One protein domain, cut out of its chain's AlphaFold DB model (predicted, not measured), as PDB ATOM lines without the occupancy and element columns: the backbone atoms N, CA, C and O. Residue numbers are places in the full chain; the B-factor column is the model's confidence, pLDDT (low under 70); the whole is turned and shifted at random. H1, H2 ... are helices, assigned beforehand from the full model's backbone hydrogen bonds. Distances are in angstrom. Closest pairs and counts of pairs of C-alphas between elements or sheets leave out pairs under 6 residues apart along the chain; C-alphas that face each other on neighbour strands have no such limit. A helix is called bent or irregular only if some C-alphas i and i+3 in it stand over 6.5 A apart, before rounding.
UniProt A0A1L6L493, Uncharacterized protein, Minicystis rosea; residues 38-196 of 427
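AT A GLANCE: This is residues 38 to 196 of the 427 residues of an uncharacterized protein of Minicystis rosea (UniProt A0A1L6L493). The model is a rounded body of helices in two halves, H1 to H6 and H7 to H12, which meet where H5 of the first half packs on H8 and H9 of the second. H1, H2 and H3 make a layer at one end of the longest axis, with H5 packed on it; H9 lies near the middle, packed on H5, with H10 folded back along it, and toward the other end H11 packs on H8 and on residues 146 to 151 of H9, while the short H12 packs on H7. The printed part has 159 residues with twelve named helices, H1 to H12 in order along the chain, and no named strand; its class is all helix. It is compact, with a radius of gyration of the C-alphas of 14.8 A, and spans 38 by 34 by 26 A.

HOW THE PARTS SIT: H1, residues 38 to 46, is close to but not clearly touching H2, residues 48 to 56, and about perpendicular to it at 89 degrees. H2 and H3, residues 58 to 67, only just touch, with 3 pairs of C-alphas within 8 A, and only at the corner; the closest C-alphas are those of Cys 55 and Ser 61, 4.9 A. H3 and H4, residues 75 to 81, form a helical hairpin at a shallow tilt of 29 degrees, opposite ways, closest at the C-alphas of Ala 67 and Arg 78, 5.1 A. H5, residues 87 to 99, is the hub, touching five other helices. It touches H2 at a shallow tilt of 17 degrees, opposite ways, with the C-alphas of Cys 54 and Gln 88 closest, 5.1 A apart. With residues 95 to 99 alone it touches H1, about perpendicular at 73 degrees; the closest C-alphas are those of Thr 43 and Gln 96, 6.4 A. H6, residues 101 to 104, touches H1 (C-alphas of Cys 39 and Cys 104, 4.5 A, the closest pair). H7, residues 124 to 133, and H6 are apart. H8, residues 135 to 142, touches residues 93 to 97 of H5 alone, closest at the C-alphas of Ala 94 and Gly 142, 5.7 A. H9, residues 145 to 156, touches H5 at a steep tilt of 50 degrees, opposite ways, with the C-alphas of Ala 91 and Val 145 closest, 5.0 A apart. H9, with residues 150 to 154 alone, and H10, residues 162 to 171, form a helical hairpin at a shallow tilt of 20 degrees; the C-alphas of Arg 154 and Arg 165 are closest, 5.1 A apart. H11, residues 175 to 189, touches H8 at a shallow tilt of 24 degrees, opposite ways, closest at the C-alphas of Ala 137 and Leu 182, 4.7 A. H12, residues 191 to 194, touches H7, with the C-alphas of Cys 126 and Glu 193 closest, 4.5 A apart. Every O i to N i+4 pair is within hydrogen-bond range in H1, H2, H3, H4, H5, H7, H8, H9 and H10, and 9 of 11 are in H11; H6 and H12 are too short for such a pair.

IN THESE COORDINATES: H1 begins at C-alpha 38, (264.555, 267.281, 393.809). H5 is 17.8 A from first to last C-alpha, H9 16.5 A and H11, the longest, 21.6 A. H11 is irregular, but only just: C-alphas 178 and 181 are 6.8 A apart. H12 ends at C-alpha 194, (278.407, 261.833, 421.124).

THE WHOLE: The two C-alphas farthest apart, those of Ala 56 and Thr 192, are 41.3 A apart. The printed part has no cut. The link from H6 to H7, residues 105 to 123, is long. The mean pLDDT of the printed part is 84.1; it is under 70 at residues 83, 112 to 122, 158 to 162 and 196.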
ATOM      1  N   SER A  38     265.276 266.184 393.149       90.62
ATOM      2  CA  SER A  38     264.555 267.281 393.809       90.62
ATOM      3  C   SER A  38     265.498 268.198 394.587       90.62
ATOM      4  O   SER A  38     265.341 269.416 394.540       90.62
ATOM      5  N   CYS A  39     266.494 267.631 395.273       89.31
ATOM      6  CA  CYS A  39     267.529 268.411 395.945       89.31
ATOM      7  C   CYS A  39     268.362 269.211 394.938       89.31
ATOM      8  O   CYS A  39     268.693 270.364 395.207       89.31
ATOM      9  N   ASP A  40     268.653 268.626 393.770       86.69
ATOM     10  CA  ASP A  40     269.357 269.307 392.675       86.69
ATOM     11  C   ASP A  40     268.609 270.533 392.201       86.69
ATOM     12  O   ASP A  40     269.137 271.643 392.249       86.69
ATOM     13  N   GLN A  41     267.345 270.339 391.835       91.06
ATOM     14  CA  GLN A  41     266.499 271.428 391.391       91.06
ATOM     15  C   GLN A  41     266.415 272.530 392.454       91.06
ATOM     16  O   GLN A  41     266.640 273.697 392.142       91.06
ATOM     17  N   CYS A  42     266.169 272.170 393.717       95.25
ATOM     18  CA  CYS A  42     266.101 273.159 394.786       95.25
ATOM     19  C   CYS A  42     267.428 273.903 394.975       95.25
ATOM     20  O   CYS A  42     267.422 275.126 395.104       95.25
ATOM     21  N   THR A  43     268.563 273.200 394.957       92.19
ATOM     22  CA  THR A  43     269.884 273.819 395.139       92.19
ATOM     23  C   THR A  43     270.183 274.787 393.992       92.19
ATOM     24  O   THR A  43     270.582 275.921 394.245       92.19
ATOM     25  N   ARG A  44     269.910 274.403 392.737       90.62
ATOM     26  CA  ARG A  44     270.080 275.293 391.575       90.62
ATOM     27  C   ARG A  44     269.148 276.502 391.618       90.62
ATOM     28  O   ARG A  44     269.548 277.583 391.210       90.62
ATOM     29  N   GLU A  45     267.915 276.341 392.091       94.56
ATOM     30  CA  GLU A  45     266.930 277.430 392.119       94.56
ATOM     31  C   GLU A  45     267.115 278.381 393.308       94.56
ATOM     32  O   GLU A  45     266.926 279.589 393.169       94.56
ATOM     33  N   ARG A  46     267.453 277.851 394.490       97.12
ATOM     34  CA  ARG A  46     267.454 278.600 395.759       97.12
ATOM     35  C   ARG A  46     268.839 278.896 396.322       97.12
ATOM     36  O   ARG A  46     268.932 279.760 397.184       97.12
ATOM     37  N   CYS A  47     269.873 278.212 395.839       96.38
ATOM     38  CA  CYS A  47     271.266 278.363 396.274       96.38
ATOM     39  C   CYS A  47     272.207 278.670 395.095       96.38
ATOM     40  O   CYS A  47     273.398 278.367 395.145       96.38
ATOM     41  N   ALA A  48     271.672 279.235 394.003       94.19
ATOM     42  CA  ALA A  48     272.422 279.508 392.774       94.19
ATOM     43  C   ALA A  48     273.667 280.374 393.016       94.19
ATOM     44  O   ALA A  48     274.708 280.148 392.400       94.19
ATOM     45  N   SER A  49     273.562 281.363 393.911       95.81
ATOM     46  CA  SER A  49     274.673 282.238 394.297       95.81
ATOM     47  C   SER A  49     275.808 281.451 394.939       95.81
ATOM     48  O   SER A  49     276.937 281.523 394.474       95.81
ATOM     49  N   GLU A  50     275.497 280.644 395.949       95.62
ATOM     50  CA  GLU A  50     276.461 279.845 396.695       95.62
ATOM     51  C   GLU A  50     277.119 278.794 395.791       95.62
ATOM     52  O   GLU A  50     278.325 278.572 395.878       95.62
ATOM     53  N   VAL A  51     276.349 278.192 394.873       92.88
ATOM     54  CA  VAL A  51     276.878 277.289 393.838       92.88
ATOM     55  C   VAL A  51     277.835 278.026 392.902       92.88
ATOM     56  O   VAL A  51     278.921 277.520 392.636       92.88
ATOM     57  N   THR A  52     277.474 279.226 392.440       93.50
ATOM     58  CA  THR A  52     278.328 280.044 391.562       93.50
ATOM     59  C   THR A  52     279.637 280.428 392.255       93.50
ATOM     60  O   THR A  52     280.709 280.286 391.665       93.50
ATOM     61  N   ASP A  53     279.560 280.864 393.513       94.56
ATOM     62  CA  ASP A  53     280.724 281.262 394.307       94.56
ATOM     63  C   ASP A  53     281.652 280.070 394.577       94.56
ATOM     64  O   ASP A  53     282.864 280.171 394.401       94.56
ATOM     65  N   CYS A  54     281.091 278.909 394.919       93.38
ATOM     66  CA  CYS A  54     281.845 277.664 395.063       93.38
ATOM     67  C   CYS A  54     282.499 277.217 393.753       93.38
ATOM     68  O   CYS A  54     283.631 276.748 393.741       93.38
ATOM     69  N   CYS A  55     281.798 277.383 392.636       92.88
ATOM     70  CA  CYS A  55     282.308 277.089 391.308       92.88
ATOM     71  C   CYS A  55     283.505 277.968 390.913       92.88
ATOM     72  O   CYS A  55     284.366 277.533 390.146       92.88
ATOM     73  N   ALA A  56     283.551 279.201 391.418       93.62
ATOM     74  CA  ALA A  56     284.676 280.109 391.237       93.62
ATOM     75  C   ALA A  56     285.849 279.806 392.189       93.62
ATOM     76  O   ALA A  56     286.976 280.225 391.913       93.62
ATOM     77  N   ASP A  57     285.601 279.079 393.282       93.75
ATOM     78  CA  ASP A  57     286.615 278.663 394.244       93.75
ATOM     79  C   ASP A  57     287.235 277.303 393.867       93.75
ATOM     80  O   ASP A  57     286.548 276.324 393.569       93.75
ATOM     81  N   ALA A  58     288.565 277.221 393.857       91.38
ATOM     82  CA  ALA A  58     289.274 276.012 393.436       91.38
ATOM     83  C   ALA A  58     289.121 274.841 394.425       91.38
ATOM     84  O   ALA A  58     289.103 273.683 394.002       91.38
ATOM     85  N   VAL A  59     289.026 275.124 395.727       90.56
ATOM     86  CA  VAL A  59     288.861 274.108 396.771       90.56
ATOM     87  C   VAL A  59     287.433 273.580 396.717       90.56
ATOM     88  O   VAL A  59     287.237 272.377 396.522       90.56
ATOM     89  N   CYS A  60     286.446 274.473 396.764       92.00
ATOM     90  CA  CYS A  60     285.043 274.085 396.730       92.00
ATOM     91  C   CYS A  60     284.659 273.360 395.427       92.00
ATOM     92  O   CYS A  60     284.057 272.282 395.465       92.00
ATOM     93  N   SER A  61     285.078 273.862 394.257       91.31
ATOM     94  CA  SER A  61     284.815 273.187 392.975       91.31
ATOM     95  C   SER A  61     285.457 271.794 392.885       91.31
ATOM     96  O   SER A  61     284.858 270.882 392.310       91.31
ATOM     97  N   SER A  62     286.626 271.583 393.501       89.81
ATOM     98  CA  SER A  62     287.247 270.256 393.608       89.81
ATOM     99  C   SER A  62     286.418 269.308 394.483       89.81
ATOM    100  O   SER A  62     286.234 268.141 394.120       89.81
ATOM    101  N   VAL A  63     285.883 269.793 395.610       88.06
ATOM    102  CA  VAL A  63     284.986 269.012 396.481       88.06
ATOM    103  C   VAL A  63     283.715 268.619 395.726       88.06
ATOM    104  O   VAL A  63     283.352 267.439 395.729       88.06
ATOM    105  N   LEU A  64     283.083 269.557 395.009       87.50
ATOM    106  CA  LEU A  64     281.896 269.273 394.193       87.50
ATOM    107  C   LEU A  64     282.189 268.259 393.082       87.50
ATOM    108  O   LEU A  64     281.457 267.281 392.941       87.50
ATOM    109  N   GLY A  65     283.287 268.436 392.343       88.56
ATOM    110  CA  GLY A  65     283.685 267.518 391.275       88.56
ATOM    111  C   GLY A  65     284.041 266.115 391.777       88.56
ATOM    112  O   GLY A  65     283.868 265.129 391.057       88.56
ATOM    113  N   CYS A  66     284.526 265.990 393.016       88.69
ATOM    114  CA  CYS A  66     284.682 264.694 393.668       88.69
ATOM    115  C   CYS A  66     283.319 264.096 394.038       88.69
ATOM    116  O   CYS A  66     283.032 262.960 393.658       88.69
ATOM    117  N   ALA A  67     282.460 264.861 394.720       85.25
ATOM    118  CA  ALA A  67     281.150 264.393 395.171       85.25
ATOM    119  C   ALA A  67     280.236 263.984 394.002       85.25
ATOM    120  O   ALA A  67     279.473 263.028 394.130       85.25
ATOM    121  N   GLY A  68     280.362 264.645 392.848       84.50
ATOM    122  CA  GLY A  68     279.666 264.308 391.605       84.50
ATOM    123  C   GLY A  68     279.983 262.926 391.037       84.50
ATOM    124  O   GLY A  68     279.182 262.358 390.299       84.50
ATOM    125  N   LYS A  69     281.139 262.353 391.393       87.19
ATOM    126  CA  LYS A  69     281.548 261.003 390.968       87.19
ATOM    127  C   LYS A  69     280.987 259.904 391.866       87.19
ATOM    128  O   LYS A  69     281.075 258.730 391.504       87.19
ATOM    129  N   CYS A  70     280.445 260.259 393.029       83.06
ATOM    130  CA  CYS A  70     279.852 259.311 393.960       83.06
ATOM    131  C   CYS A  70     278.468 258.860 393.484       83.06
ATOM    132  O   CYS A  70     277.717 259.630 392.884       83.06
ATOM    133  N   ALA A  71     278.097 257.615 393.790       84.56
ATOM    134  CA  ALA A  71     276.748 257.138 393.505       84.56
ATOM    135  C   ALA A  71     275.697 257.909 394.333       84.56
ATOM    136  O   ALA A  71     275.980 258.461 395.403       84.56
ATOM    137  N   ASN A  72     274.456 257.951 393.844       76.00
ATOM    138  CA  ASN A  72     273.348 258.549 394.592       76.00
ATOM    139  C   ASN A  72     273.159 257.815 395.926       76.00
ATOM    140  O   ASN A  72     273.010 256.595 395.943       76.00
ATOM    141  N   GLY A  73     273.164 258.567 397.029       70.69
ATOM    142  CA  GLY A  73     273.062 258.021 398.386       70.69
ATOM    143  C   GLY A  73     274.356 257.427 398.960       70.69
ATOM    144  O   GLY A  73     274.332 256.953 400.089       70.69
ATOM    145  N   ASP A  74     275.479 257.465 398.235       76.50
ATOM    146  CA  ASP A  74     276.776 256.993 398.739       76.50
ATOM    147  C   ASP A  74     277.418 258.045 399.663       76.50
ATOM    148  O   ASP A  74     278.204 258.898 399.233       76.50
ATOM    149  N   ALA A  75     277.006 258.025 400.933       71.31
ATOM    150  CA  ALA A  75     277.493 258.942 401.958       71.31
ATOM    151  C   ALA A  75     278.998 258.765 402.213       71.31
ATOM    152  O   ALA A  75     279.714 259.763 402.277       71.31
ATOM    153  N   ASP A  76     279.493 257.526 402.258       70.19
ATOM    154  CA  ASP A  76     280.909 257.204 402.484       70.19
ATOM    155  C   ASP A  76     281.822 257.794 401.406       70.19
ATOM    156  O   ASP A  76     282.876 258.361 401.707       70.19
ATOM    157  N   CYS A  77     281.436 257.679 400.131       82.62
ATOM    158  CA  CYS A  77     282.187 258.286 399.037       82.62
ATOM    159  C   CYS A  77     282.221 259.815 399.171       82.62
ATOM    160  O   CYS A  77     283.287 260.423 399.051       82.62
ATOM    161  N   ARG A  78     281.079 260.442 399.477       78.31
ATOM    162  CA  ARG A  78     280.984 261.903 399.631       78.31
ATOM    163  C   ARG A  78     281.779 262.407 400.829       78.31
ATOM    164  O   ARG A  78     282.437 263.437 400.709       78.31
ATOM    165  N   ALA A  79     281.791 261.664 401.934       72.94
ATOM    166  CA  ALA A  79     282.625 261.946 403.101       72.94
ATOM    167  C   ALA A  79     284.097 262.103 402.715       72.94
ATOM    168  O   ALA A  79     284.766 263.051 403.109       72.94
ATOM    169  N   ARG A  80     284.589 261.175 401.884       77.81
ATOM    170  CA  ARG A  80     285.984 261.141 401.428       77.81
ATOM    171  C   ARG A  80     286.331 262.272 400.468       77.81
ATOM    172  O   ARG A  80     287.510 262.542 400.276       77.81
ATOM    173  N   CYS A  81     285.338 262.918 399.859       82.19
ATOM    174  CA  CYS A  81     285.553 264.083 399.007       82.19
ATOM    175  C   CYS A  81     285.827 265.356 399.806       82.19
ATOM    176  O   CYS A  81     286.516 266.250 399.314       82.19
ATOM    177  N   VAL A  82     285.349 265.416 401.050       75.81
ATOM    178  CA  VAL A  82     285.583 266.530 401.970       75.81
ATOM    179  C   VAL A  82     286.970 266.380 402.601       75.81
ATOM    180  O   VAL A  82     287.130 266.056 403.773       75.81
ATOM    181  N   THR A  83     288.006 266.564 401.782       69.62
ATOM    182  CA  THR A  83     289.411 266.587 402.232       69.62
ATOM    183  C   THR A  83     289.862 267.982 402.650       69.62
ATOM    184  O   THR A  83     290.780 268.109 403.455       69.62
ATOM    185  N   ALA A  84     289.179 269.008 402.140       71.38
ATOM    186  CA  ALA A  84     289.273 270.386 402.579       71.38
ATOM    187  C   ALA A  84     287.856 270.970 402.652       71.38
ATOM    188  O   ALA A  84     287.068 270.818 401.722       71.38
ATOM    189  N   TYR A  85     287.518 271.576 403.782       76.81
ATOM    190  CA  TYR A  85     286.255 272.260 404.039       76.81
ATOM    191  C   TYR A  85     286.559 273.747 404.138       76.81
ATOM    192  O   TYR A  85     287.202 274.195 405.088       76.81
ATOM    193  N   ASP A  86     286.127 274.483 403.128       87.69
ATOM    194  CA  ASP A  86     286.237 275.931 403.061       87.69
ATOM    195  C   ASP A  86     284.884 276.597 403.350       87.69
ATOM    196  O   ASP A  86     283.843 275.957 403.557       87.69
ATOM    197  N   ARG A  87     284.898 277.928 403.369       92.44
ATOM    198  CA  ARG A  87     283.709 278.734 403.640       92.44
ATOM    199  C   ARG A  87     282.651 278.608 402.541       92.44
ATOM    200  O   ARG A  87     281.462 278.730 402.823       92.44
ATOM    201  N   GLN A  88     283.050 278.357 401.301       94.38
ATOM    202  CA  GLN A  88     282.160 278.219 400.150       94.38
ATOM    203  C   GLN A  88     281.386 276.895 400.210       94.38
ATOM    204  O   GLN A  88     280.174 276.871 399.990       94.38
ATOM    205  N   THR A  89     282.047 275.813 400.625       90.75
ATOM    206  CA  THR A  89     281.414 274.518 400.911       90.75
ATOM    207  C   THR A  89     280.428 274.652 402.073       90.75
ATOM    208  O   THR A  89     279.310 274.124 402.016       90.75
ATOM    209  N   ALA A  90     280.801 275.421 403.101       91.75
ATOM    210  CA  ALA A  90     279.917 275.773 404.210       91.75
ATOM    211  C   ALA A  90     278.687 276.567 403.740       91.75
ATOM    212  O   ALA A  90     277.575 276.299 404.193       91.75
ATOM    213  N   ALA A  91     278.861 277.509 402.809       95.38
ATOM    214  CA  ALA A  91     277.789 278.354 402.292       95.38
ATOM    215  C   ALA A  91     276.723 277.556 401.533       95.38
ATOM    216  O   ALA A  91     275.533 277.698 401.826       95.38
ATOM    217  N   ILE A  92     277.132 276.659 400.629       93.06
ATOM    218  CA  ILE A  92     276.189 275.764 399.940       93.06
ATOM    219  C   ILE A  92     275.446 274.899 400.956       93.06
ATOM    220  O   ILE A  92     274.217 274.836 400.921       93.06
ATOM    221  N   SER A  93     276.174 274.270 401.881       91.94
ATOM    222  CA  SER A  93     275.586 273.385 402.894       91.94
ATOM    223  C   SER A  93     274.559 274.128 403.764       91.94
ATOM    224  O   SER A  93     273.449 273.638 403.979       91.94
ATOM    225  N   ALA A  94     274.885 275.354 404.182       94.81
ATOM    226  CA  ALA A  94     273.996 276.225 404.945       94.81
ATOM    227  C   ALA A  94     272.746 276.635 404.159       94.81
ATOM    228  O   ALA A  94     271.639 276.651 404.706       94.81
ATOM    229  N   CYS A  95     272.900 276.952 402.871       97.31
ATOM    230  CA  CYS A  95     271.763 277.262 402.017       97.31
ATOM    231  C   CYS A  95     270.862 276.038 401.822       97.31
ATOM    232  O   CYS A  95     269.643 276.159 401.926       97.31
ATOM    233  N   GLN A  96     271.430 274.848 401.621       94.25
ATOM    234  CA  GLN A  96     270.650 273.619 401.494       94.25
ATOM    235  C   GLN A  96     269.871 273.303 402.772       94.25
ATOM    236  O   GLN A  96     268.675 273.019 402.695       94.25
ATOM    237  N   ALA A  97     270.506 273.419 403.941       94.19
ATOM    238  CA  ALA A  97     269.844 273.247 405.232       94.19
ATOM    239  C   ALA A  97     268.676 274.230 405.422       94.19
ATOM    240  O   ALA A  97     267.610 273.852 405.900       94.19
ATOM    241  N   ARG A  98     268.834 275.482 404.989       97.19
ATOM    242  CA  ARG A  98     267.815 276.524 405.172       97.19
ATOM    243  C   ARG A  98     266.680 276.441 404.152       97.19
ATOM    244  O   ARG A  98     265.507 276.562 404.495       97.19
ATOM    245  N   SER A  99     267.035 276.253 402.887       97.44
ATOM    246  CA  SER A  99     266.146 276.486 401.745       97.44
ATOM    247  C   SER A  99     265.675 275.207 401.064       97.44
ATOM    248  O   SER A  99     264.678 275.264 400.341       97.44
ATOM    249  N   CYS A 100     266.370 274.086 401.279       96.06
ATOM    250  CA  CYS A 100     266.171 272.834 400.545       96.06
ATOM    251  C   CYS A 100     266.134 271.589 401.441       96.06
ATOM    252  O   CYS A 100     266.313 270.474 400.952       96.06
ATOM    253  N   HIS A 101     265.930 271.742 402.753       93.25
ATOM    254  CA  HIS A 101     266.063 270.614 403.674       93.25
ATOM    255  C   HIS A 101     265.102 269.464 403.364       93.25
ATOM    256  O   HIS A 101     265.493 268.305 403.460       93.25
ATOM    257  N   ALA A 102     263.867 269.757 402.949       93.44
ATOM    258  CA  ALA A 102     262.881 268.730 402.631       93.44
ATOM    259  C   ALA A 102     263.263 267.959 401.357       93.44
ATOM    260  O   ALA A 102     263.249 266.731 401.341       93.44
ATOM    261  N   GLU A 103     263.649 268.675 400.301       93.25
ATOM    262  CA  GLU A 103     264.029 268.111 399.008       93.25
ATOM    263  C   GLU A 103     265.341 267.319 399.079       93.25
ATOM    264  O   GLU A 103     265.514 266.342 398.341       93.25
ATOM    265  N   CYS A 104     266.239 267.740 399.972       88.38
ATOM    266  CA  CYS A 104     267.539 267.133 400.230       88.38
ATOM    267  C   CYS A 104     267.537 266.086 401.350       88.38
ATOM    268  O   CYS A 104     268.564 265.449 401.563       88.38
ATOM    269  N   GLY A 105     266.418 265.885 402.056       88.88
ATOM    270  CA  GLY A 105     266.352 264.957 403.190       88.88
ATOM    271  C   GLY A 105     267.263 265.354 404.358       88.88
ATOM    272  O   GLY A 105     267.768 264.491 405.069       88.88
ATOM    273  N   ILE A 106     267.506 266.653 404.545       88.38
ATOM    274  CA  ILE A 106     268.377 267.188 405.591       88.38
ATOM    275  C   ILE A 106     267.568 267.317 406.885       88.38
ATOM    276  O   ILE A 106     266.769 268.239 407.050       88.38
ATOM    277  N   ALA A 107     267.794 266.408 407.829       89.75
ATOM    278  CA  ALA A 107     267.263 266.516 409.184       89.75
ATOM    279  C   ALA A 107     268.213 267.332 410.077       89.75
ATOM    280  O   ALA A 107     269.435 267.196 409.999       89.75
ATOM    281  N   CYS A 108     267.647 268.187 410.934       93.69
ATOM    282  CA  CYS A 108     268.378 268.955 411.949       93.69
ATOM    283  C   CYS A 108     269.591 269.736 411.404       93.69
ATOM    284  O   CYS A 108     270.687 269.682 411.964       93.69
ATOM    285  N   GLY A 109     269.415 270.398 410.254       91.00
ATOM    286  CA  GLY A 109     270.469 271.159 409.573       91.00
ATOM    287  C   GLY A 109     271.614 270.318 409.000       91.00
ATOM    288  O   GLY A 109     272.643 270.872 408.637       91.00
ATOM    289  N   GLY A 110     271.476 268.990 408.947       86.81
ATOM    290  CA  GLY A 110     272.495 268.082 408.410       86.81
ATOM    291  C   GLY A 110     273.592 267.717 409.407       86.81
ATOM    292  O   GLY A 110     274.439 266.887 409.099       86.81
ATOM    293  N   ILE A 111     273.554 268.278 410.619       83.38
ATOM    294  CA  ILE A 111     274.508 267.971 411.691       83.38
ATOM    295  C   ILE A 111     274.236 266.588 412.303       83.38
ATOM    296  O   ILE A 111     275.175 265.878 412.652       83.38
ATOM    297  N   ALA A 112     272.960 266.204 412.435       64.12
ATOM    298  CA  ALA A 112     272.567 264.934 413.052       64.12
ATOM    299  C   ALA A 112     272.694 263.745 412.085       64.12
ATOM    300  O   ALA A 112     273.226 262.715 412.463       64.12
ATOM    301  N   GLY A 113     272.268 263.895 410.826       55.56
ATOM    302  CA  GLY A 113     272.195 262.793 409.849       55.56
ATOM    303  C   GLY A 113     273.521 262.386 409.203       55.56
ATOM    304  O   GLY A 113     273.545 261.554 408.301       55.56
ATOM    305  N   ALA A 114     274.633 262.970 409.627       56.31
ATOM    306  CA  ALA A 114     275.931 262.709 409.038       56.31
ATOM    307  C   ALA A 114     276.626 261.540 409.777       56.31
ATOM    308  O   ALA A 114     277.760 261.632 410.220       56.31
ATOM    309  N   SER A 115     275.930 260.421 409.969       40.06
ATOM    310  CA  SER A 115     276.436 259.310 410.791       40.06
ATOM    311  C   SER A 115     277.607 258.547 410.157       40.06
ATOM    312  O   SER A 115     278.421 258.003 410.895       40.06
ATOM    313  N   ASP A 116     277.740 258.573 408.824       36.56
ATOM    314  CA  ASP A 116     278.824 257.871 408.104       36.56
ATOM    315  C   ASP A 116     279.824 258.831 407.425       36.56
ATOM    316  O   ASP A 116     280.998 258.515 407.231       36.56
ATOM    317  N   ALA A 117     279.380 260.060 407.134       33.59
ATOM    318  CA  ALA A 117     280.171 261.108 406.482       33.59
ATOM    319  C   ALA A 117     280.412 262.349 407.345       33.59
ATOM    320  O   ALA A 117     281.085 263.296 406.936       33.59
ATOM    321  N   GLY A 118     279.775 262.391 408.508       40.22
ATOM    322  CA  GLY A 118     279.668 263.594 409.295       40.22
ATOM    323  C   GLY A 118     280.864 263.846 410.132       40.22
ATOM    324  O   GLY A 118     281.443 262.988 410.793       40.22
ATOM    325  N   ILE A 119     281.149 265.125 410.136       50.22
ATOM    326  CA  ILE A 119     282.365 265.649 410.678       50.22
ATOM    327  C   ILE A 119     282.392 265.485 412.209       50.22
ATOM    328  O   ILE A 119     283.451 265.352 412.801       50.22
ATOM    329  N   PHE A 120     281.231 265.330 412.850       51.75
ATOM    330  CA  PHE A 120     281.069 265.504 414.287       51.75
ATOM    331  C   PHE A 120     280.853 264.217 415.084       51.75
ATOM    332  O   PHE A 120     281.232 264.157 416.255       51.75
ATOM    333  N   HIS A 121     280.233 263.196 414.487       53.25
ATOM    334  CA  HIS A 121     279.575 262.137 415.248       53.25
ATOM    335  C   HIS A 121     279.621 260.810 414.491       53.25
ATOM    336  O   HIS A 121     278.733 260.499 413.711       53.25
ATOM    337  N   ARG A 122     280.672 260.020 414.734       60.56
ATOM    338  CA  ARG A 122     280.873 258.717 414.072       60.56
ATOM    339  C   ARG A 122     279.978 257.592 414.601       60.56
ATOM    340  O   ARG A 122     280.075 256.470 414.120       60.56
ATOM    341  N   SER A 123     279.143 257.864 415.606       74.00
ATOM    342  CA  SER A 123     278.203 256.881 416.137       74.00
ATOM    343  C   SER A 123     276.784 257.226 415.688       74.00
ATOM    344  O   SER A 123     276.309 258.354 415.855       74.00
ATOM    345  N   THR A 124     276.073 256.228 415.165       79.69
ATOM    346  CA  THR A 124     274.629 256.315 414.894       79.69
ATOM    347  C   THR A 124     273.854 256.717 416.150       79.69
ATOM    348  O   THR A 124     272.942 257.530 416.082       79.69
ATOM    349  N   ALA A 125     274.292 256.258 417.327       84.31
ATOM    350  CA  ALA A 125     273.705 256.641 418.609       84.31
ATOM    351  C   ALA A 125     273.751 258.158 418.868       84.31
ATOM    352  O   ALA A 125     272.802 258.726 419.412       84.31
ATOM    353  N   CYS A 126     274.842 258.832 418.497       85.31
ATOM    354  CA  CYS A 126     274.913 260.278 418.646       85.31
ATOM    355  C   CYS A 126     274.018 261.001 417.644       85.31
ATOM    356  O   CYS A 126     273.312 261.929 418.039       85.31
ATOM    357  N   ALA A 127     274.038 260.571 416.380       85.31
ATOM    358  CA  ALA A 127     273.146 261.084 415.345       85.31
ATOM    359  C   ALA A 127     271.682 261.044 415.820       85.31
ATOM    360  O   ALA A 127     271.027 262.088 415.894       85.31
ATOM    361  N   ASP A 128     271.234 259.877 416.289       89.38
ATOM    362  CA  ASP A 128     269.895 259.658 416.841       89.38
ATOM    363  C   ASP A 128     269.610 260.573 418.044       89.38
ATOM    364  O   ASP A 128     268.526 261.159 418.171       89.38
ATOM    365  N   CYS A 129     270.584 260.730 418.949       92.25
ATOM    366  CA  CYS A 129     270.425 261.597 420.110       92.25
ATOM    367  C   CYS A 129     270.287 263.068 419.717       92.25
ATOM    368  O   CYS A 129     269.430 263.767 420.260       92.25
ATOM    369  N   LEU A 130     271.103 263.554 418.781       91.69
ATOM    370  CA  LEU A 130     271.039 264.937 418.322       91.69
ATOM    371  C   LEU A 130     269.734 265.222 417.601       91.69
ATOM    372  O   LEU A 130     269.122 266.253 417.873       91.69
ATOM    373  N   GLU A 131     269.286 264.301 416.752       91.88
ATOM    374  CA  GLU A 131     267.994 264.407 416.085       91.88
ATOM    375  C   GLU A 131     266.846 264.457 417.100       91.88
ATOM    376  O   GLU A 131     265.937 265.277 416.989       91.88
ATOM    377  N   THR A 132     266.926 263.659 418.163       95.00
ATOM    378  CA  THR A 132     265.863 263.587 419.172       95.00
ATOM    379  C   THR A 132     265.889 264.754 420.165       95.00
ATOM    380  O   THR A 132     264.838 265.269 420.550       95.00
ATOM    381  N   LYS A 133     267.072 265.159 420.640       96.50
ATOM    382  CA  LYS A 133     267.224 266.050 421.806       96.50
ATOM    383  C   LYS A 133     267.817 267.416 421.476       96.50
ATOM    384  O   LYS A 133     267.580 268.362 422.222       96.50
ATOM    385  N   CYS A 134     268.569 267.538 420.384       95.69
ATOM    386  CA  CYS A 134     269.317 268.752 420.043       95.69
ATOM    387  C   CYS A 134     269.002 269.321 418.658       95.69
ATOM    388  O   CYS A 134     269.706 270.225 418.206       95.69
ATOM    389  N   CYS A 135     267.924 268.863 418.013       96.00
ATOM    390  CA  CYS A 135     267.620 269.197 416.625       96.00
ATOM    391  C   CYS A 135     267.547 270.701 416.370       96.00
ATOM    392  O   CYS A 135     268.124 271.179 415.408       96.00
ATOM    393  N   THR A 136     266.918 271.480 417.253       96.69
ATOM    394  CA  THR A 136     266.817 272.938 417.076       96.69
ATOM    395  C   THR A 136     268.189 273.616 417.042       96.69
ATOM    396  O   THR A 136     268.450 274.460 416.183       96.69
ATOM    397  N   ALA A 137     269.081 273.251 417.968       95.19
ATOM    398  CA  ALA A 137     270.433 273.804 418.023       95.19
ATOM    399  C   ALA A 137     271.288 273.328 416.836       95.19
ATOM    400  O   ALA A 137     272.048 274.112 416.269       95.19
ATOM    401  N   ALA A 138     271.112 272.068 416.431       93.69
ATOM    402  CA  ALA A 138     271.729 271.479 415.249       93.69
ATOM    403  C   ALA A 138     271.265 272.168 413.953       93.69
ATOM    404  O   ALA A 138     272.114 272.575 413.170       93.69
ATOM    405  N   THR A 139     269.963 272.418 413.775       95.19
ATOM    406  CA  THR A 139     269.411 273.195 412.652       95.19
ATOM    407  C   THR A 139     269.981 274.603 412.622       95.19
ATOM    408  O   THR A 139     270.440 275.051 411.581       95.19
ATOM    409  N   THR A 140     270.028 275.282 413.774       95.94
ATOM    410  CA  THR A 140     270.547 276.659 413.854       95.94
ATOM    411  C   THR A 140     272.011 276.723 413.410       95.94
ATOM    412  O   THR A 140     272.398 277.630 412.679       95.94
ATOM    413  N   CYS A 141     272.824 275.746 413.825       94.56
ATOM    414  CA  CYS A 141     274.202 275.623 413.361       94.56
ATOM    415  C   CYS A 141     274.276 275.263 411.872       94.56
ATOM    416  O   CYS A 141     274.979 275.923 411.119       94.56
ATOM    417  N   GLY A 142     273.524 274.253 411.433       92.88
ATOM    418  CA  GLY A 142     273.530 273.776 410.053       92.88
ATOM    419  C   GLY A 142     273.063 274.817 409.038       92.88
ATOM    420  O   GLY A 142     273.485 274.774 407.896       92.88
ATOM    421  N   GLU A 143     272.248 275.789 409.442       95.44
ATOM    422  CA  GLU A 143     271.839 276.913 408.594       95.44
ATOM    423  C   GLU A 143     272.845 278.081 408.588       95.44
ATOM    424  O   GLU A 143     272.668 279.023 407.813       95.44
ATOM    425  N   SER A 144     273.891 278.059 409.424       96.00
ATOM    426  CA  SER A 144     274.909 279.114 409.518       96.00
ATOM    427  C   SER A 144     276.200 278.718 408.809       96.00
ATOM    428  O   SER A 144     276.834 277.714 409.136       96.00
ATOM    429  N   VAL A 145     276.635 279.584 407.889       94.56
ATOM    430  CA  VAL A 145     277.923 279.448 407.194       94.56
ATOM    431  C   VAL A 145     279.069 279.457 408.201       94.56
ATOM    432  O   VAL A 145     279.958 278.623 408.117       94.56
ATOM    433  N   GLU A 146     279.016 280.353 409.186       94.25
ATOM    434  CA  GLU A 146     280.037 280.516 410.222       94.25
ATOM    435  C   GLU A 146     280.143 279.274 411.109       94.25
ATOM    436  O   GLU A 146     281.241 278.854 411.461       94.25
ATOM    437  N   CYS A 147     279.008 278.660 411.465       93.19
ATOM    438  CA  CYS A 147     279.010 277.441 412.267       93.19
ATOM    439  C   CYS A 147     279.625 276.269 411.498       93.19
ATOM    440  O   CYS A 147     280.481 275.560 412.028       93.19
ATOM    441  N   LEU A 148     279.194 276.078 410.249       90.75
ATOM    442  CA  LEU A 148     279.676 274.999 409.396       90.75
ATOM    443  C   LEU A 148     281.152 275.172 409.022       90.75
ATOM    444  O   LEU A 148     281.902 274.205 409.128       90.75
ATOM    445  N   ALA A 149     281.586 276.381 408.650       90.25
ATOM    446  CA  ALA A 149     282.974 276.686 408.294       90.25
ATOM    447  C   ALA A 149     283.922 276.428 409.471       90.25
ATOM    448  O   ALA A 149     284.847 275.624 409.354       90.25
ATOM    449  N   PHE A 150     283.608 276.986 410.646       88.50
ATOM    450  CA  PHE A 150     284.404 276.786 411.855       88.50
ATOM    451  C   PHE A 150     284.532 275.305 412.220       88.50
ATOM    452  O   PHE A 150     285.604 274.826 412.598       88.50
ATOM    453  N   GLN A 151     283.435 274.559 412.114       86.19
ATOM    454  CA  GLN A 151     283.450 273.138 412.414       86.19
ATOM    455  C   GLN A 151     284.265 272.360 411.386       86.19
ATOM    456  O   GLN A 151     285.191 271.647 411.768       86.19
ATOM    457  N   GLY A 152     283.995 272.541 410.094       84.75
ATOM    458  CA  GLY A 152     284.745 271.886 409.027       84.75
ATOM    459  C   GLY A 152     286.245 272.181 409.072       84.75
ATOM    460  O   GLY A 152     287.043 271.269 408.854       84.75
ATOM    461  N   CYS A 153     286.646 273.402 409.441       87.88
ATOM    462  CA  CYS A 153     288.043 273.735 409.716       87.88
ATOM    463  C   CYS A 153     288.596 272.890 410.875       87.88
ATOM    464  O   CYS A 153     289.592 272.179 410.720       87.88
ATOM    465  N   ARG A 154     287.913 272.871 412.031       83.62
ATOM    466  CA  ARG A 154     288.375 272.125 413.218       83.62
ATOM    467  C   ARG A 154     288.526 270.628 412.996       83.62
ATOM    468  O   ARG A 154     289.286 270.002 413.732       83.62
ATOM    469  N   PHE A 155     287.796 270.061 412.048       76.69
ATOM    470  CA  PHE A 155     287.874 268.642 411.728       76.69
ATOM    471  C   PHE A 155     288.955 268.278 410.720       76.69
ATOM    472  O   PHE A 155     289.417 267.140 410.723       76.69
ATOM    473  N   GLN A 156     289.372 269.222 409.879       79.25
ATOM    474  CA  GLN A 156     290.568 269.040 409.057       79.25
ATOM    475  C   GLN A 156     291.840 269.104 409.888       79.25
ATOM    476  O   GLN A 156     292.856 268.518 409.513       79.25
ATOM    477  N   CYS A 157     291.792 269.804 411.021       76.38
ATOM    478  CA  CYS A 157     292.886 269.759 411.965       76.38
ATOM    479  C   CYS A 157     293.119 268.319 412.406       76.38
ATOM    480  O   CYS A 157     292.194 267.608 412.809       76.38
ATOM    481  N   ASN A 158     294.390 267.913 412.393       67.44
ATOM    482  CA  ASN A 158     294.798 266.724 413.112       67.44
ATOM    483  C   ASN A 158     294.228 266.838 414.541       67.44
ATOM    484  O   ASN A 158     294.383 267.901 415.156       67.44
ATOM    485  N   PRO A 159     293.577 265.795 415.092       61.91
ATOM    486  CA  PRO A 159     293.067 265.846 416.452       61.91
ATOM    487  C   PRO A 159     294.116 266.298 417.461       61.91
ATOM    488  O   PRO A 159     293.712 266.866 418.470       61.91
ATOM    489  N   PHE A 160     295.410 266.083 417.166       58.81
ATOM    490  CA  PHE A 160     296.628 266.462 417.891       58.81
ATOM    491  C   PHE A 160     297.167 267.891 417.642       58.81
ATOM    492  O   PHE A 160     298.057 268.314 418.372       58.81
ATOM    493  N   ASP A 161     296.636 268.649 416.676       67.50
ATOM    494  CA  ASP A 161     297.100 270.002 416.318       67.50
ATOM    495  C   ASP A 161     296.173 271.081 416.912       67.50
ATOM    496  O   ASP A 161     295.204 271.529 416.293       67.50
ATOM    497  N   ASP A 162     296.440 271.479 418.161       69.56
ATOM    498  CA  ASP A 162     295.661 272.529 418.834       69.56
ATOM    499  C   ASP A 162     295.873 273.913 418.208       69.56
ATOM    500  O   ASP A 162     294.953 274.732 418.258       69.56
ATOM    501  N   ALA A 163     297.033 274.161 417.586       71.38
ATOM    502  CA  ALA A 163     297.307 275.406 416.873       71.38
ATOM    503  C   ALA A 163     296.326 275.579 415.710       71.38
ATOM    504  O   ALA A 163     295.603 276.571 415.673       71.38
ATOM    505  N   CYS A 164     296.184 274.552 414.867       81.19
ATOM    506  CA  CYS A 164     295.192 274.525 413.794       81.19
ATOM    507  C   CYS A 164     293.775 274.801 414.321       81.19
ATOM    508  O   CYS A 164     293.047 275.625 413.776       81.19
ATOM    509  N   ARG A 165     293.374 274.173 415.435       80.88
ATOM    510  CA  ARG A 165     292.017 274.352 415.992       80.88
ATOM    511  C   ARG A 165     291.787 275.756 416.553       80.88
ATOM    512  O   ARG A 165     290.653 276.236 416.516       80.88
ATOM    513  N   ILE A 166     292.823 276.384 417.110       76.31
ATOM    514  CA  ILE A 166     292.789 277.780 417.557       76.31
ATOM    515  C   ILE A 166     292.719 278.711 416.349       76.31
ATOM    516  O   ILE A 166     291.937 279.659 416.373       76.31
ATOM    517  N   ASP A 167     293.483 278.434 415.297       82.31
ATOM    518  CA  ASP A 167     293.466 279.232 414.075       82.31
ATOM    519  C   ASP A 167     292.102 279.152 413.377       82.31
ATOM    520  O   ASP A 167     291.566 280.195 413.022       82.31
ATOM    521  N   CYS A 168     291.431 277.995 413.375       86.31
ATOM    522  CA  CYS A 168     290.029 277.897 412.949       86.31
ATOM    523  C   CYS A 168     289.095 278.841 413.725       86.31
ATOM    524  O   CYS A 168     288.180 279.432 413.158       86.31
ATOM    525  N   ALA A 169     289.310 279.009 415.036       82.25
ATOM    526  CA  ALA A 169     288.523 279.942 415.846       82.25
ATOM    527  C   ALA A 169     288.833 281.415 415.543       82.25
ATOM    528  O   ALA A 169     288.020 282.281 415.860       82.25
ATOM    529  N   ARG A 170     290.015 281.703 414.984       82.50
ATOM    530  CA  ARG A 170     290.438 283.050 414.585       82.50
ATOM    531  C   ARG A 170     289.968 283.403 413.179       82.50
ATOM    532  O   ARG A 170     289.605 284.553 412.958       82.50
ATOM    533  N   GLU A 171     289.996 282.446 412.253       82.50
ATOM    534  CA  GLU A 171     289.534 282.627 410.872       82.50
ATOM    535  C   GLU A 171     288.018 282.859 410.806       82.50
ATOM    536  O   GLU A 171     287.564 283.719 410.052       82.50
ATOM    537  N   ASP A 172     287.253 282.178 411.665       77.44
ATOM    538  CA  ASP A 172     285.803 282.336 411.797       77.44
ATOM    539  C   ASP A 172     285.431 282.864 413.192       77.44
ATOM    540  O   ASP A 172     284.890 282.141 414.030       77.44
ATOM    541  N   ASP A 173     285.700 284.145 413.451       75.88
ATOM    542  CA  ASP A 173     285.467 284.811 414.745       75.88
ATOM    543  C   ASP A 173     284.028 284.664 415.294       75.88
ATOM    544  O   ASP A 173     283.814 284.548 416.505       75.88
ATOM    545  N   ALA A 174     283.031 284.609 414.409       83.00
ATOM    546  CA  ALA A 174     281.630 284.366 414.746       83.00
ATOM    547  C   ALA A 174     281.304 282.880 414.998       83.00
ATOM    548  O   ALA A 174     280.354 282.570 415.728       83.00
ATOM    549  N   GLY A 175     282.090 281.954 414.444       81.31
ATOM    550  CA  GLY A 175     281.866 280.507 414.507       81.31
ATOM    551  C   GLY A 175     281.707 279.963 415.933       81.31
ATOM    552  O   GLY A 175     280.684 279.330 416.226       81.31
ATOM    553  N   PRO A 176     282.627 280.257 416.878       83.62
ATOM    554  CA  PRO A 176     282.513 279.816 418.268       83.62
ATOM    555  C   PRO A 176     281.209 280.242 418.953       83.62
ATOM    556  O   PRO A 176     280.638 279.476 419.734       83.62
ATOM    557  N   ALA A 177     280.712 281.450 418.663       87.94
ATOM    558  CA  ALA A 177     279.473 281.948 419.248       87.94
ATOM    559  C   ALA A 177     278.250 281.176 418.728       87.94
ATOM    560  O   ALA A 177     277.359 280.853 419.518       87.94
ATOM    561  N   VAL A 178     278.232 280.833 417.434       87.69
ATOM    562  CA  VAL A 178     277.122 280.104 416.797       87.69
ATOM    563  C   VAL A 178     277.146 278.606 417.124       87.69
ATOM    564  O   VAL A 178     276.092 277.988 417.255       87.69
ATOM    565  N   VAL A 179     278.323 278.016 417.356       87.88
ATOM    566  CA  VAL A 179     278.454 276.616 417.804       87.88
ATOM    567  C   VAL A 179     278.015 276.415 419.254       87.88
ATOM    568  O   VAL A 179     277.543 275.334 419.614       87.88
ATOM    569  N   LYS A 180     278.160 277.434 420.107       88.00
ATOM    570  CA  LYS A 180     277.956 277.312 421.557       88.00
ATOM    571  C   LYS A 180     276.610 276.681 421.956       88.00
ATOM    572  O   LYS A 180     276.642 275.802 422.819       88.00
ATOM    573  N   PRO A 181     275.444 277.051 421.383       92.31
ATOM    574  CA  PRO A 181     274.170 276.417 421.728       92.31
ATOM    575  C   PRO A 181     274.123 274.928 421.371       92.31
ATOM    576  O   PRO A 181     273.624 274.133 422.167       92.31
ATOM    577  N   LEU A 182     274.675 274.547 420.212       90.81
ATOM    578  CA  LEU A 182     274.783 273.145 419.809       90.81
ATOM    579  C   LEU A 182     275.665 272.383 420.798       90.81
ATOM    580  O   LEU A 182     275.199 271.415 421.386       90.81
ATOM    581  N   SER A 183     276.882 272.866 421.071       84.62
ATOM    582  CA  SER A 183     277.774 272.228 422.047       84.62
ATOM    583  C   SER A 183     277.147 272.122 423.437       84.62
ATOM    584  O   SER A 183     277.245 271.074 424.065       84.62
ATOM    585  N   ALA A 184     276.464 273.167 423.913       84.88
ATOM    586  CA  ALA A 184     275.774 273.138 425.198       84.88
ATOM    587  C   ALA A 184     274.675 272.065 425.230       84.88
ATOM    588  O   ALA A 184     274.574 271.331 426.213       84.88
ATOM    589  N   CYS A 185     273.886 271.930 424.157       93.00
ATOM    590  CA  CYS A 185     272.880 270.877 424.068       93.00
ATOM    591  C   CYS A 185     273.512 269.483 424.024       93.00
ATOM    592  O   CYS A 185     273.108 268.613 424.796       93.00
ATOM    593  N   THR A 186     274.526 269.277 423.176       87.31
ATOM    594  CA  THR A 186     275.208 267.985 423.052       87.31
ATOM    595  C   THR A 186     275.801 267.561 424.393       87.31
ATOM    596  O   THR A 186     275.560 266.440 424.826       87.31
ATOM    597  N   LEU A 187     276.492 268.461 425.100       81.12
ATOM    598  CA  LEU A 187     277.042 268.190 426.433       81.12
ATOM    599  C   LEU A 187     275.949 267.922 427.484       81.12
ATOM    600  O   LEU A 187     276.155 267.124 428.390       81.12
ATOM    601  N   ALA A 188     274.786 268.567 427.395       85.88
ATOM    602  CA  ALA A 188     273.718 268.369 428.376       85.88
ATOM    603  C   ALA A 188     272.896 267.093 428.131       85.88
ATOM    604  O   ALA A 188     272.439 266.462 429.081       85.88
ATOM    605  N   SER A 189     272.673 266.732 426.864       92.38
ATOM    606  CA  SER A 189     271.637 265.763 426.480       92.38
ATOM    607  C   SER A 189     272.161 264.531 425.749       92.38
ATOM    608  O   SER A 189     271.486 263.499 425.774       92.38
ATOM    609  N   CYS A 190     273.326 264.638 425.111       89.62
ATOM    610  CA  CYS A 190     273.881 263.620 424.216       89.62
ATOM    611  C   CYS A 190     275.354 263.311 424.495       89.62
ATOM    612  O   CYS A 190     276.068 262.812 423.631       89.62
ATOM    613  N   LEU A 191     275.843 263.653 425.687       82.12
ATOM    614  CA  LEU A 191     277.259 263.553 426.026       82.12
ATOM    615  C   LEU A 191     277.767 262.117 425.907       82.12
ATOM    616  O   LEU A 191     278.822 261.883 425.328       82.12
ATOM    617  N   THR A 192     276.983 261.165 426.405       82.31
ATOM    618  CA  THR A 192     277.313 259.741 426.366       82.31
ATOM    619  C   THR A 192     277.373 259.222 424.935       82.31
ATOM    620  O   THR A 192     278.323 258.540 424.575       82.31
ATOM    621  N   GLU A 193     276.382 259.554 424.113       85.06
ATOM    622  CA  GLU A 193     276.276 259.055 422.746       85.06
ATOM    623  C   GLU A 193     277.315 259.710 421.821       85.06
ATOM    624  O   GLU A 193     277.889 259.039 420.963       85.06
ATOM    625  N   CYS A 194     277.588 261.005 422.017       78.88
ATOM    626  CA  CYS A 194     278.407 261.833 421.124       78.88
ATOM    627  C   CYS A 194     279.882 261.940 421.493       78.88
ATOM    628  O   CYS A 194     280.696 262.273 420.630       78.88
ATOM    629  N   PHE A 195     280.233 261.684 422.752       70.12
ATOM    630  CA  PHE A 195     281.607 261.764 423.242       70.12
ATOM    631  C   PHE A 195     282.086 260.453 423.867       70.12
ATOM    632  O   PHE A 195     283.069 260.463 424.603       70.12
ATOM    633  N   ALA A 196     281.444 259.321 423.571       66.50
ATOM    634  CA  ALA A 196     282.086 258.034 423.788       66.50
ATOM    635  C   ALA A 196     283.265 257.923 422.811       66.50
ATOM    636  O   ALA A 196     283.063 257.716 421.618       66.50
TER     637      ALA A 196